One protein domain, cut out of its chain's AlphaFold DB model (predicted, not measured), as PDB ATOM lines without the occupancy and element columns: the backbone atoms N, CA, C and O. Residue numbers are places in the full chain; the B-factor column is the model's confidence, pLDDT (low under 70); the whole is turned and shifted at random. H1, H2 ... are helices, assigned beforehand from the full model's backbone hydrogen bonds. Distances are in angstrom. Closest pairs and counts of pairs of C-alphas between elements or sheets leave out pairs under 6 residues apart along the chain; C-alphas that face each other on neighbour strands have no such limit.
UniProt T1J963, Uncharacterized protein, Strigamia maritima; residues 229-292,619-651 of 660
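Overview. This is residues 229 to 292 and 619 to 651 of the 660 residues of an uncharacterized protein of Strigamia maritima (UniProt T1J963). Two helices, H1 and H4, cross near their middles as an X, and a long helix, H2, runs away from this crossing as an arm; at its far end H3 folds back beside it as a loose, narrow V. H5 leads away from the crossing in another direction, and its residues 644 to 651 stick out free. The printed part has 97 residues with five named helices, H1 to H5 in order along the chain, and no named strand, and its class is all helix. The whole is extended, with a radius of gyration of the C-alphas of 20.7 A, and only just flat, with spans of 62 by 42 by 14 A.

Arrangement. Start with H1, residues 229 to 242, which touches H4, residues 619 to 633. Look at Gly 236 and Ser 627, whose C-alphas are the closest, at 4.2 A. The two run the same way at a steep tilt of 58 degrees. Next comes H2, residues 246 to 272, which touches H4 only at their ends, with residues 246 to 247 of H2 and 631 to 633 of H4 alone; the closest C-alphas, of Val 246 and Val 631, are 5.7 A apart. H3, residues 277 to 292, touches no helix; it is close to H2 but not clearly touching, with the C-alphas of Gln 270 and Tyr 277 closest at 5.6 A. These two run opposite ways at a shallow tilt of 23 degrees. H5, residues 637 to 651, and H1 only just touch, and only at their ends, with 3 pairs of C-alphas within 8 A; the closest are those of Leu 240 and Ile 637, 6.8 A apart. H2 and H5 are apart, and so are H3 and H5. In each of the five helices every O i to N i+4 pair is within hydrogen-bond range.

Along the chain. Find C-alpha 229 at (41.719, -38.298, -8.982); from there H1 runs 19.4 A to C-alpha 242. H2 begins at C-alpha 246, at (37.933, -21.561, 0.021), and is the longest helix, 39.0 A to C-alpha 272. H3 measures 22.1 A and H4 20.6 A. H5 runs 21.0 A and ends at C-alpha 651, at (58.886, -14.904, 22.038).

Size, cuts and confidence. The C-alphas farthest apart are those of Lys 275 and Val 619, at 62.5 A. Residues 293 to 618 are not printed, and C-alphas 292 and 619 are 41.4 A apart across this cut. The links H1 to H2, H2 to H3 and H4 to H5 are tight. The mean pLDDT of the printed part is 77.2; look for values under 70 at residues 244, 247, 288 and 291 to 292.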
ATOM      1  N   SER A 229      40.546 -38.095  -9.842       78.56
ATOM      2  CA  SER A 229      41.719 -38.298  -8.982       78.56
ATOM      3  C   SER A 229      42.849 -37.344  -9.365       78.56
ATOM      4  O   SER A 229      43.420 -36.714  -8.485       78.56
ATOM      5  N   LEU A 230      43.092 -37.139 -10.667       82.19
ATOM      6  CA  LEU A 230      44.056 -36.144 -11.149       82.19
ATOM      7  C   LEU A 230      43.715 -34.734 -10.659       82.19
ATOM      8  O   LEU A 230      44.592 -34.032 -10.168       82.19
ATOM      9  N   LEU A 231      42.455 -34.315 -10.795       74.44
ATOM     10  CA  LEU A 231      42.006 -33.001 -10.339       74.44
ATOM     11  C   LEU A 231      42.096 -32.856  -8.820       74.44
ATOM     12  O   LEU A 231      42.448 -31.781  -8.345       74.44
ATOM     13  N   SER A 232      41.799 -33.919  -8.071       77.50
ATOM     14  CA  SER A 232      41.938 -33.943  -6.614       77.50
ATOM     15  C   SER A 232      43.398 -33.783  -6.201       77.50
ATOM     16  O   SER A 232      43.708 -32.922  -5.384       77.50
ATOM     17  N   ASP A 233      44.307 -34.538  -6.818       81.00
ATOM     18  CA  ASP A 233      45.740 -34.459  -6.532       81.00
ATOM     19  C   ASP A 233      46.311 -33.097  -6.953       81.00
ATOM     20  O   ASP A 233      47.127 -32.502  -6.248       81.00
ATOM     21  N   PHE A 234      45.858 -32.554  -8.085       81.25
ATOM     22  CA  PHE A 234      46.257 -31.228  -8.547       81.25
ATOM     23  C   PHE A 234      45.738 -30.124  -7.622       81.25
ATOM     24  O   PHE A 234      46.509 -29.267  -7.199       81.25
ATOM     25  N   GLY A 235      44.454 -30.163  -7.256       75.81
ATOM     26  CA  GLY A 235      43.840 -29.221  -6.323       75.81
ATOM     27  C   GLY A 235      44.468 -29.291  -4.934       75.81
ATOM     28  O   GLY A 235      44.728 -28.255  -4.329       75.81
ATOM     29  N   GLY A 236      44.801 -30.495  -4.475       76.31
ATOM     30  CA  GLY A 236      45.507 -30.730  -3.226       76.31
ATOM     31  C   GLY A 236      46.907 -30.138  -3.200       76.31
ATOM     32  O   GLY A 236      47.270 -29.437  -2.257       76.31
ATOM     33  N   ASN A 237      47.675 -30.345  -4.272       79.56
ATOM     34  CA  ASN A 237      48.990 -29.728  -4.422       79.56
ATOM     35  C   ASN A 237      48.884 -28.202  -4.543       79.56
ATOM     36  O   ASN A 237      49.632 -27.486  -3.882       79.56
ATOM     37  N   LEU A 238      47.941 -27.677  -5.330       77.94
ATOM     38  CA  LEU A 238      47.745 -26.233  -5.444       77.94
ATOM     39  C   LEU A 238      47.363 -25.599  -4.104       77.94
ATOM     40  O   LEU A 238      47.914 -24.564  -3.737       77.94
ATOM     41  N   GLY A 239      46.461 -26.231  -3.357       73.62
ATOM     42  CA  GLY A 239      46.121 -25.808  -2.008       73.62
ATOM     43  C   GLY A 239      47.348 -25.833  -1.095       73.62
ATOM     44  O   GLY A 239      47.664 -24.825  -0.463       73.62
ATOM     45  N   LEU A 240      48.075 -26.952  -1.058       73.06
ATOM     46  CA  LEU A 240      49.226 -27.139  -0.173       73.06
ATOM     47  C   LEU A 240      50.375 -26.163  -0.459       73.06
ATOM     48  O   LEU A 240      51.008 -25.696   0.487       73.06
ATOM     49  N   TYR A 241      50.661 -25.866  -1.729       76.44
ATOM     50  CA  TYR A 241      51.780 -25.000  -2.112       76.44
ATOM     51  C   TYR A 241      51.394 -23.520  -2.178       76.44
ATOM     52  O   TYR A 241      52.162 -22.678  -1.716       76.44
ATOM     53  N   PHE A 242      50.212 -23.186  -2.703       74.62
ATOM     54  CA  PHE A 242      49.800 -21.791  -2.909       74.62
ATOM     55  C   PHE A 242      48.882 -21.244  -1.813       74.62
ATOM     56  O   PHE A 242      48.606 -20.046  -1.803       74.62
ATOM     57  N   GLY A 243      48.397 -22.077  -0.887       70.62
ATOM     58  CA  GLY A 243      47.493 -21.636   0.182       70.62
ATOM     59  C   GLY A 243      46.141 -21.136  -0.336       70.62
ATOM     60  O   GLY A 243      45.478 -20.338   0.328       70.62
ATOM     61  N   LEU A 244      45.731 -21.568  -1.535       69.44
ATOM     62  CA  LEU A 244      44.435 -21.226  -2.118       69.44
ATOM     63  C   LEU A 244      43.323 -21.966  -1.365       69.44
ATOM     64  O   LEU A 244      42.912 -23.058  -1.744       69.44
ATOM     65  N   SER A 245      42.852 -21.363  -0.275       75.06
ATOM     66  CA  SER A 245      41.706 -21.868   0.481       75.06
ATOM     67  C   SER A 245      40.382 -21.387  -0.094       75.06
ATOM     68  O   SER A 245      40.316 -20.378  -0.802       75.06
ATOM     69  N   VAL A 246      39.292 -22.056   0.292       70.75
ATOM     70  CA  VAL A 246      37.933 -21.561   0.021       70.75
ATOM     71  C   VAL A 246      37.736 -20.173   0.636       70.75
ATOM     72  O   VAL A 246      37.094 -19.323   0.026       70.75
ATOM     73  N   LEU A 247      38.349 -19.899   1.792       68.19
ATOM     74  CA  LEU A 247      38.311 -18.578   2.425       68.19
ATOM     75  C   LEU A 247      39.008 -17.519   1.565       68.19
ATOM     76  O   LEU A 247      38.448 -16.447   1.344       68.19
ATOM     77  N   SER A 248      40.183 -17.837   1.021       70.81
ATOM     78  CA  SER A 248      40.922 -16.966   0.105       70.81
ATOM     79  C   SER A 248      40.117 -16.723  -1.171       70.81
ATOM     80  O   SER A 248      39.996 -15.584  -1.607       70.81
ATOM     81  N   ALA A 249      39.500 -17.763  -1.741       71.88
ATOM     82  CA  ALA A 249      38.655 -17.640  -2.926       71.88
ATOM     83  C   ALA A 249      37.415 -16.768  -2.667       71.88
ATOM     84  O   ALA A 249      37.133 -15.868  -3.454       71.88
ATOM     85  N   VAL A 250      36.707 -16.973  -1.550       72.81
ATOM     86  CA  VAL A 250      35.564 -16.135  -1.150       72.81
ATOM     87  C   VAL A 250      36.006 -14.688  -0.948       72.81
ATOM     88  O   VAL A 250      35.333 -13.779  -1.432       72.81
ATOM     89  N   TYR A 251      37.155 -14.467  -0.309       75.81
ATOM     90  CA  TYR A 251      37.734 -13.138  -0.142       75.81
ATOM     91  C   TYR A 251      38.036 -12.476  -1.494       75.81
ATOM     92  O   TYR A 251      37.610 -11.346  -1.732       75.81
ATOM     93  N   TYR A 252      38.689 -13.182  -2.423       75.31
ATOM     94  CA  TYR A 252      38.973 -12.659  -3.761       75.31
ATOM     95  C   TYR A 252      37.702 -12.381  -4.566       75.31
ATOM     96  O   TYR A 252      37.625 -11.352  -5.232       75.31
ATOM     97  N   VAL A 253      36.681 -13.239  -4.478       75.31
ATOM     98  CA  VAL A 253      35.385 -13.020  -5.137       75.31
ATOM     99  C   VAL A 253      34.675 -11.803  -4.547       75.31
ATOM    100  O   VAL A 253      34.163 -10.981  -5.303       75.31
ATOM    101  N   GLN A 254      34.680 -11.633  -3.222       77.75
ATOM    102  CA  GLN A 254      34.125 -10.442  -2.574       77.75
ATOM    103  C   GLN A 254      34.845  -9.171  -3.037       77.75
ATOM    104  O   GLN A 254      34.187  -8.220  -3.460       77.75
ATOM    105  N   GLN A 255      36.181  -9.173  -3.043       74.31
ATOM    106  CA  GLN A 255      36.979  -8.048  -3.541       74.31
ATOM    107  C   GLN A 255      36.707  -7.759  -5.021       74.31
ATOM    108  O   GLN A 255      36.558  -6.604  -5.421       74.31
ATOM    109  N   TYR A 256      36.578  -8.802  -5.839       76.00
ATOM    110  CA  TYR A 256      36.261  -8.676  -7.256       76.00
ATOM    111  C   TYR A 256      34.860  -8.088  -7.485       76.00
ATOM    112  O   TYR A 256      34.698  -7.186  -8.307       76.00
ATOM    113  N   ILE A 257      33.852  -8.526  -6.721       79.12
ATOM    114  CA  ILE A 257      32.489  -7.976  -6.767       79.12
ATOM    115  C   ILE A 257      32.487  -6.496  -6.364       79.12
ATOM    116  O   ILE A 257      31.874  -5.678  -7.053       79.12
ATOM    117  N   GLU A 258      33.175  -6.128  -5.281       76.62
ATOM    118  CA  GLU A 258      33.282  -4.728  -4.850       76.62
ATOM    119  C   GLU A 258      34.029  -3.867  -5.880       76.62
ATOM    120  O   GLU A 258      33.606  -2.746  -6.176       76.62
ATOM    121  N   CYS A 259      35.062  -4.413  -6.527       73.25
ATOM    122  CA  CYS A 259      35.749  -3.770  -7.645       73.25
ATOM    123  C   CYS A 259      34.807  -3.541  -8.840       73.25
ATOM    124  O   CYS A 259      34.724  -2.425  -9.357       73.25
ATOM    125  N   ILE A 260      34.011  -4.543  -9.238       77.12
ATOM    126  CA  ILE A 260      33.003  -4.394 -10.302       77.12
ATOM    127  C   ILE A 260      31.977  -3.318  -9.937       77.12
ATOM    128  O   ILE A 260      31.655  -2.471 -10.775       77.12
ATOM    129  N   LYS A 261      31.474  -3.309  -8.696       78.81
ATOM    130  CA  LYS A 261      30.538  -2.276  -8.218       78.81
ATOM    131  C   LYS A 261      31.168  -0.883  -8.293       78.81
ATOM    132  O   LYS A 261      30.511   0.055  -8.755       78.81
ATOM    133  N   ALA A 262      32.432  -0.743  -7.894       73.75
ATOM    134  CA  ALA A 262      33.173   0.512  -7.981       73.75
ATOM    135  C   ALA A 262      33.352   0.968  -9.438       73.75
ATOM    136  O   ALA A 262      32.999   2.100  -9.773       73.75
ATOM    137  N   LEU A 263      33.790   0.078 -10.334       74.94
ATOM    138  CA  LEU A 263      33.944   0.359 -11.765       74.94
ATOM    139  C   LEU A 263      32.610   0.728 -12.432       74.94
ATOM    140  O   LEU A 263      32.551   1.663 -13.234       74.94
ATOM    141  N   ALA A 264      31.517   0.050 -12.076       79.81
ATOM    142  CA  ALA A 264      30.179   0.379 -12.559       79.81
ATOM    143  C   ALA A 264      29.725   1.770 -12.082       79.81
ATOM    144  O   ALA A 264      29.136   2.529 -12.859       79.81
ATOM    145  N   LYS A 265      30.034   2.141 -10.831       78.19
ATOM    146  CA  LYS A 265      29.757   3.476 -10.280       78.19
ATOM    147  C   LYS A 265      30.553   4.560 -11.012       78.19
ATOM    148  O   LYS A 265      29.971   5.573 -11.397       78.19
ATOM    149  N   VAL A 266      31.836   4.318 -11.286       72.75
ATOM    150  CA  VAL A 266      32.701   5.228 -12.056       72.75
ATOM    151  C   VAL A 266      32.183   5.405 -13.489       72.75
ATOM    152  O   VAL A 266      32.017   6.539 -13.935       72.75
ATOM    153  N   LYS A 267      31.814   4.318 -14.184       79.06
ATOM    154  CA  LYS A 267      31.219   4.388 -15.534       79.06
ATOM    155  C   LYS A 267      29.897   5.166 -15.562       79.06
ATOM    156  O   LYS A 267      29.640   5.897 -16.518       79.06
ATOM    157  N   ARG A 268      29.051   5.050 -14.528       80.44
ATOM    158  CA  ARG A 268      27.815   5.853 -14.414       80.44
ATOM    159  C   ARG A 268      28.109   7.349 -14.280       80.44
ATOM    160  O   ARG A 268      27.426   8.148 -14.917       80.44
ATOM    161  N   ILE A 269      29.114   7.725 -13.488       74.19
ATOM    162  CA  ILE A 269      29.522   9.130 -13.313       74.19
ATOM    163  C   ILE A 269      30.128   9.677 -14.611       74.19
ATOM    164  O   ILE A 269      29.760  10.770 -15.036       74.19
ATOM    165  N   GLN A 270      30.967   8.889 -15.291       74.38
ATOM    166  CA  GLN A 270      31.563   9.253 -16.579       74.38
ATOM    167  C   GLN A 270      30.503   9.561 -17.650       74.38
ATOM    168  O   GLN A 270      30.647  10.532 -18.386       74.38
ATOM    169  N   ARG A 271      29.413   8.778 -17.706       80.81
ATOM    170  CA  ARG A 271      28.297   9.017 -18.642       80.81
ATOM    171  C   ARG A 271      27.496  10.279 -18.326       80.81
ATOM    172  O   ARG A 271      27.013  10.918 -19.250       80.81
ATOM    173  N   LYS A 272      27.331  10.628 -17.044       82.38
ATOM    174  CA  LYS A 272      26.562  11.816 -16.637       82.38
ATOM    175  C   LYS A 272      27.367  13.116 -16.733       82.38
ATOM    176  O   LYS A 272      26.791  14.143 -17.067       82.38
ATOM    177  N   HIS A 273      28.677  13.087 -16.462       74.62
ATOM    178  CA  HIS A 273      29.513  14.294 -16.419       74.62
ATOM    179  C   HIS A 273      30.928  14.044 -16.982       74.62
ATOM    180  O   HIS A 273      31.875  13.849 -16.215       74.62
ATOM    181  N   PRO A 274      31.119  14.099 -18.314       74.25
ATOM    182  CA  PRO A 274      32.394  13.756 -18.951       74.25
ATOM    183  C   PRO A 274      33.534  14.727 -18.601       74.25
ATOM    184  O   PRO A 274      34.677  14.303 -18.467       74.25
ATOM    185  N   LYS A 275      33.237  16.014 -18.365       77.44
ATOM    186  CA  LYS A 275      34.255  17.020 -17.998       77.44
ATOM    187  C   LYS A 275      34.720  16.918 -16.535       77.44
ATOM    188  O   LYS A 275      35.856  17.262 -16.234       77.44
ATOM    189  N   ALA A 276      33.883  16.393 -15.637       70.69
ATOM    190  CA  ALA A 276      34.230  16.193 -14.223       70.69
ATOM    191  C   ALA A 276      34.999  14.880 -13.973       70.69
ATOM    192  O   ALA A 276      35.558  14.677 -12.896       70.69
ATOM    193  N   TYR A 277      35.046  13.988 -14.967       74.75
ATOM    194  CA  TYR A 277      35.646  12.662 -14.846       74.75
ATOM    195  C   TYR A 277      37.137  12.706 -14.492       74.75
ATOM    196  O   TYR A 277      37.557  11.993 -13.585       74.75
ATOM    197  N   HIS A 278      37.924  13.573 -15.139       76.19
ATOM    198  CA  HIS A 278      39.363  13.681 -14.862       76.19
ATOM    199  C   HIS A 278      39.654  14.123 -13.421       76.19
ATOM    200  O   HIS A 278      40.595  13.626 -12.805       76.19
ATOM    201  N   TYR A 279      38.807  14.986 -12.852       77.50
ATOM    202  CA  TYR A 279      38.941  15.430 -11.465       77.50
ATOM    203  C   TYR A 279      38.530  14.333 -10.471       77.50
ATOM    204  O   TYR A 279      39.232  14.067  -9.496       77.50
ATOM    205  N   VAL A 280      37.430  13.621 -10.751       72.88
ATOM    206  CA  VAL A 280      36.956  12.508  -9.912       72.88
ATOM    207  C   VAL A 280      37.921  11.319  -9.950       72.88
ATOM    208  O   VAL A 280      38.151  10.712  -8.908       72.88
ATOM    209  N   ALA A 281      38.531  11.007 -11.098       73.94
ATOM    210  CA  ALA A 281      39.512   9.928 -11.224       73.94
ATOM    211  C   ALA A 281      40.768  10.180 -10.371       73.94
ATOM    212  O   ALA A 281      41.223   9.279  -9.668       73.94
ATOM    213  N   ALA A 282      41.276  11.418 -10.355       77.94
ATOM    214  CA  ALA A 282      42.423  11.799  -9.529       77.94
ATOM    215  C   ALA A 282      42.115  11.752  -8.017       77.94
ATOM    216  O   ALA A 282      42.964  11.352  -7.216       77.94
ATOM    217  N   ILE A 283      40.892  12.121  -7.614       80.06
ATOM    218  CA  ILE A 283      40.437  11.993  -6.220       80.06
ATOM    219  C   ILE A 283      40.292  10.520  -5.832       80.06
ATOM    220  O   ILE A 283      40.705  10.133  -4.738       80.06
ATOM    221  N   PHE A 284      39.753   9.692  -6.730       75.44
ATOM    222  CA  PHE A 284      39.582   8.264  -6.482       75.44
ATOM    223  C   PHE A 284      40.933   7.554  -6.306       75.44
ATOM    224  O   PHE A 284      41.059   6.745  -5.395       75.44
ATOM    225  N   ASP A 285      41.961   7.902  -7.090       77.69
ATOM    226  CA  ASP A 285      43.313   7.334  -6.942       77.69
ATOM    227  C   ASP A 285      43.956   7.693  -5.584       77.69
ATOM    228  O   ASP A 285      44.536   6.843  -4.901       77.69
ATOM    229  N   ARG A 286      43.771   8.937  -5.114       78.06
ATOM    230  CA  ARG A 286      44.229   9.353  -3.773       78.06
ATOM    231  C   ARG A 286      43.485   8.641  -2.647       78.06
ATOM    232  O   ARG A 286      44.117   8.219  -1.679       78.06
ATOM    233  N   GLU A 287      42.166   8.506  -2.757       76.62
ATOM    234  CA  GLU A 287      41.344   7.762  -1.794       76.62
ATOM    235  C   GLU A 287      41.722   6.276  -1.766       76.62
ATOM    236  O   GLU A 287      41.829   5.703  -0.684       76.62
ATOM    237  N   MET A 288      42.003   5.666  -2.924       69.44
ATOM    238  CA  MET A 288      42.431   4.267  -3.018       69.44
ATOM    239  C   MET A 288      43.774   4.038  -2.313       69.44
ATOM    240  O   MET A 288      43.844   3.155  -1.464       69.44
ATOM    241  N   LYS A 289      44.790   4.888  -2.529       73.25
ATOM    242  CA  LYS A 289      46.075   4.804  -1.793       73.25
ATOM    243  C   LYS A 289      45.927   5.024  -0.283       73.25
ATOM    244  O   LYS A 289      46.669   4.451   0.517       73.25
ATOM    245  N   LYS A 290      44.967   5.854   0.141       73.88
ATOM    246  CA  LYS A 290      44.679   6.098   1.565       73.88
ATOM    247  C   LYS A 290      43.921   4.924   2.197       73.88
ATOM    248  O   LYS A 290      44.182   4.569   3.345       73.88
ATOM    249  N   ARG A 291      43.019   4.291   1.439       61.72
ATOM    250  CA  ARG A 291      42.340   3.049   1.826       61.72
ATOM    251  C   ARG A 291      43.297   1.871   1.856       61.72
ATOM    252  O   ARG A 291      43.190   1.097   2.784       61.72
ATOM    253  N   GLU A 292      44.271   1.772   0.962       61.47
ATOM    254  CA  GLU A 292      45.282   0.706   0.990       61.47
ATOM    255  C   GLU A 292      46.057   0.690   2.323       61.47
ATOM    256  O   GLU A 292      46.202  -0.356   2.954       61.47
ATOM    257  N   VAL A 619      52.021 -41.320   0.797       87.56
ATOM    258  CA  VAL A 619      51.980 -40.148  -0.094       87.56
ATOM    259  C   VAL A 619      50.549 -39.630  -0.229       87.56
ATOM    260  O   VAL A 619      50.322 -38.439  -0.045       87.56
ATOM    261  N   GLN A 620      49.579 -40.520  -0.460       88.38
ATOM    262  CA  GLN A 620      48.161 -40.145  -0.513       88.38
ATOM    263  C   GLN A 620      47.672 -39.561   0.813       88.38
ATOM    264  O   GLN A 620      46.980 -38.551   0.797       88.38
ATOM    265  N   LEU A 621      48.083 -40.123   1.957       91.38
ATOM    266  CA  LEU A 621      47.773 -39.537   3.262       91.38
ATOM    267  C   LEU A 621      48.293 -38.100   3.375       91.38
ATOM    268  O   LEU A 621      47.544 -37.222   3.789       91.38
ATOM    269  N   MET A 622      49.550 -37.848   3.008       87.06
ATOM    270  CA  MET A 622      50.138 -36.507   3.091       87.06
ATOM    271  C   MET A 622      49.471 -35.526   2.120       87.06
ATOM    272  O   MET A 622      49.230 -34.377   2.492       87.06
ATOM    273  N   CYS A 623      49.117 -35.976   0.912       85.00
ATOM    274  CA  CYS A 623      48.350 -35.186  -0.048       85.00
ATOM    275  C   CYS A 623      46.951 -34.848   0.481       85.00
ATOM    276  O   CYS A 623      46.550 -33.689   0.409       85.00
ATOM    277  N   ASP A 624      46.233 -35.806   1.070       88.12
ATOM    278  CA  ASP A 624      44.903 -35.577   1.644       88.12
ATOM    279  C   ASP A 624      44.977 -34.656   2.870       88.12
ATOM    280  O   ASP A 624      44.184 -33.726   2.978       88.12
ATOM    281  N   ILE A 625      45.957 -34.842   3.767       89.88
ATOM    282  CA  ILE A 625      46.197 -33.941   4.910       89.88
ATOM    283  C   ILE A 625      46.477 -32.520   4.412       89.88
ATOM    284  O   ILE A 625      45.863 -31.566   4.891       89.88
ATOM    285  N   GLY A 626      47.375 -32.378   3.436       85.31
ATOM    286  CA  GLY A 626      47.718 -31.091   2.840       85.31
ATOM    287  C   GLY A 626      46.527 -30.426   2.151       85.31
ATOM    288  O   GLY A 626      46.296 -29.231   2.327       85.31
ATOM    289  N   SER A 627      45.721 -31.208   1.432       85.56
ATOM    290  CA  SER A 627      44.480 -30.753   0.797       85.56
ATOM    291  C   SER A 627      43.472 -30.281   1.832       85.56
ATOM    292  O   SER A 627      42.920 -29.198   1.697       85.56
ATOM    293  N   ILE A 628      43.254 -31.061   2.893       89.06
ATOM    294  CA  ILE A 628      42.320 -30.713   3.962       89.06
ATOM    295  C   ILE A 628      42.764 -29.401   4.615       89.06
ATOM    296  O   ILE A 628      41.990 -28.453   4.609       89.06
ATOM    297  N   LEU A 629      44.015 -29.303   5.083       87.25
ATOM    298  CA  LEU A 629      44.543 -28.106   5.754       87.25
ATOM    299  C   LEU A 629      44.511 -26.852   4.870       87.25
ATOM    300  O   LEU A 629      44.171 -25.764   5.341       87.25
ATOM    301  N   SER A 630      44.855 -26.991   3.592       85.00
ATOM    302  CA  SER A 630      44.863 -25.860   2.669       85.00
ATOM    303  C   SER A 630      43.462 -25.415   2.266       85.00
ATOM    304  O   SER A 630      43.179 -24.221   2.280       85.00
ATOM    305  N   VAL A 631      42.559 -26.348   1.957       83.94
ATOM    306  CA  VAL A 631      41.192 -26.028   1.526       83.94
ATOM    307  C   VAL A 631      40.388 -25.412   2.669       83.94
ATOM    308  O   VAL A 631      39.687 -24.422   2.441       83.94
ATOM    309  N   THR A 632      40.489 -25.962   3.885       85.00
ATOM    310  CA  THR A 632      39.678 -25.514   5.026       85.00
ATOM    311  C   THR A 632      40.280 -24.320   5.759       85.00
ATOM    312  O   THR A 632      39.548 -23.389   6.082       85.00
ATOM    313  N   LEU A 633      41.592 -24.323   6.020       82.94
ATOM    314  CA  LEU A 633      42.251 -23.314   6.857       82.94
ATOM    315  C   LEU A 633      43.169 -22.369   6.071       82.94
ATOM    316  O   LEU A 633      43.622 -21.373   6.629       82.94
ATOM    317  N   GLY A 634      43.478 -22.661   4.803       81.56
ATOM    318  CA  GLY A 634      44.478 -21.900   4.039       81.56
ATOM    319  C   GLY A 634      45.895 -22.038   4.565       81.56
ATOM    320  O   GLY A 634      46.757 -21.223   4.245       81.56
ATOM    321  N   LEU A 635      46.146 -23.076   5.361       78.88
ATOM    322  CA  LEU A 635      47.475 -23.378   5.856       78.88
ATOM    323  C   LEU A 635      48.255 -24.097   4.757       78.88
ATOM    324  O   LEU A 635      48.040 -25.277   4.492       78.88
ATOM    325  N   CYS A 636      49.167 -23.371   4.119       81.25
ATOM    326  CA  CYS A 636      50.235 -23.949   3.311       81.25
ATOM    327  C   CYS A 636      51.535 -24.026   4.123       81.25
ATOM    328  O   CYS A 636      51.699 -23.319   5.121       81.25
ATOM    329  N   ILE A 637      52.478 -24.868   3.692       76.25
ATOM    330  CA  ILE A 637      53.780 -25.030   4.369       76.25
ATOM    331  C   ILE A 637      54.483 -23.673   4.581       76.25
ATOM    332  O   ILE A 637      54.898 -23.408   5.709       76.25
ATOM    333  N   PRO A 638      54.550 -22.760   3.586       73.56
ATOM    334  CA  PRO A 638      55.146 -21.441   3.784       73.56
ATOM    335  C   PRO A 638      54.435 -20.606   4.849       73.56
ATOM    336  O   PRO A 638      55.103 -19.955   5.644       73.56
ATOM    337  N   VAL A 639      53.099 -20.642   4.905       77.50
ATOM    338  CA  VAL A 639      52.327 -19.915   5.926       77.50
ATOM    339  C   VAL A 639      52.626 -20.469   7.313       77.50
ATOM    340  O   VAL A 639      52.838 -19.686   8.231       77.50
ATOM    341  N   ILE A 640      52.712 -21.792   7.467       74.75
ATOM    342  CA  ILE A 640      53.092 -22.422   8.738       74.75
ATOM    343  C   ILE A 640      54.523 -22.024   9.133       74.75
ATOM    344  O   ILE A 640      54.764 -21.640  10.273       74.75
ATOM    345  N   CYS A 641      55.478 -22.053   8.201       74.50
ATOM    346  CA  CYS A 641      56.847 -21.615   8.475       74.50
ATOM    347  C   CYS A 641      56.904 -20.135   8.881       74.50
ATOM    348  O   CYS A 641      57.587 -19.792   9.843       74.50
ATOM    349  N   LEU A 642      56.153 -19.268   8.197       75.44
ATOM    350  CA  LEU A 642      56.107 -17.836   8.480       75.44
ATOM    351  C   LEU A 642      55.446 -17.544   9.835       75.44
ATOM    352  O   LEU A 642      55.918 -16.692  10.586       75.44
ATOM    353  N   THR A 643      54.367 -18.257  10.182       76.94
ATOM    354  CA  THR A 643      53.722 -18.109  11.492       76.94
ATOM    355  C   THR A 643      54.625 -18.600  12.614       76.94
ATOM    356  O   THR A 643      54.764 -17.895  13.610       76.94
ATOM    357  N   LEU A 644      55.309 -19.734  12.443       74.81
ATOM    358  CA  LEU A 644      56.296 -20.224  13.407       74.81
ATOM    359  C   LEU A 644      57.467 -19.251  13.572       74.81
ATOM    360  O   LEU A 644      57.870 -18.978  14.702       74.81
ATOM    361  N   GLN A 645      57.971 -18.673  12.478       81.44
ATOM    362  CA  GLN A 645      59.019 -17.654  12.524       81.44
ATOM    363  C   GLN A 645      58.555 -16.412  13.296       81.44
ATOM    364  O   GLN A 645      59.273 -15.927  14.167       81.44
ATOM    365  N   ASN A 646      57.341 -15.923  13.040       74.88
ATOM    366  CA  ASN A 646      56.782 -14.776  13.756       74.88
ATOM    367  C   ASN A 646      56.546 -15.072  15.243       74.88
ATOM    368  O   ASN A 646      56.826 -14.221  16.087       74.88
ATOM    369  N   ILE A 647      56.079 -16.280  15.581       75.19
ATOM    370  CA  ILE A 647      55.952 -16.726  16.973       75.19
ATOM    371  C   ILE A 647      57.331 -16.718  17.639       75.19
ATOM    372  O   ILE A 647      57.464 -16.097  18.690       75.19
ATOM    373  N   ALA A 648      58.350 -17.307  17.001       72.31
ATOM    374  CA  ALA A 648      59.720 -17.355  17.511       72.31
ATOM    375  C   ALA A 648      60.340 -15.957  17.695       72.31
ATOM    376  O   ALA A 648      60.998 -15.696  18.702       72.31
ATOM    377  N   ILE A 649      60.095 -15.032  16.761       74.56
ATOM    378  CA  ILE A 649      60.527 -13.633  16.878       74.56
ATOM    379  C   ILE A 649      59.805 -12.948  18.043       74.56
ATOM    380  O   ILE A 649      60.448 -12.264  18.832       74.56
ATOM    381  N   SER A 650      58.492 -13.148  18.192       70.19
ATOM    382  CA  SER A 650      57.699 -12.525  19.262       70.19
ATOM    383  C   SER A 650      58.080 -13.032  20.656       70.19
ATOM    384  O   SER A 650      58.111 -12.253  21.610       70.19
ATOM    385  N   THR A 651      58.407 -14.321  20.784       71.19
ATOM    386  CA  THR A 651      58.886 -14.904  22.038       71.19
ATOM    387  C   THR A 651      60.313 -14.453  22.330       71.19
ATOM    388  O   THR A 651      60.579 -14.073  23.466       71.19
TER     389      THR A 651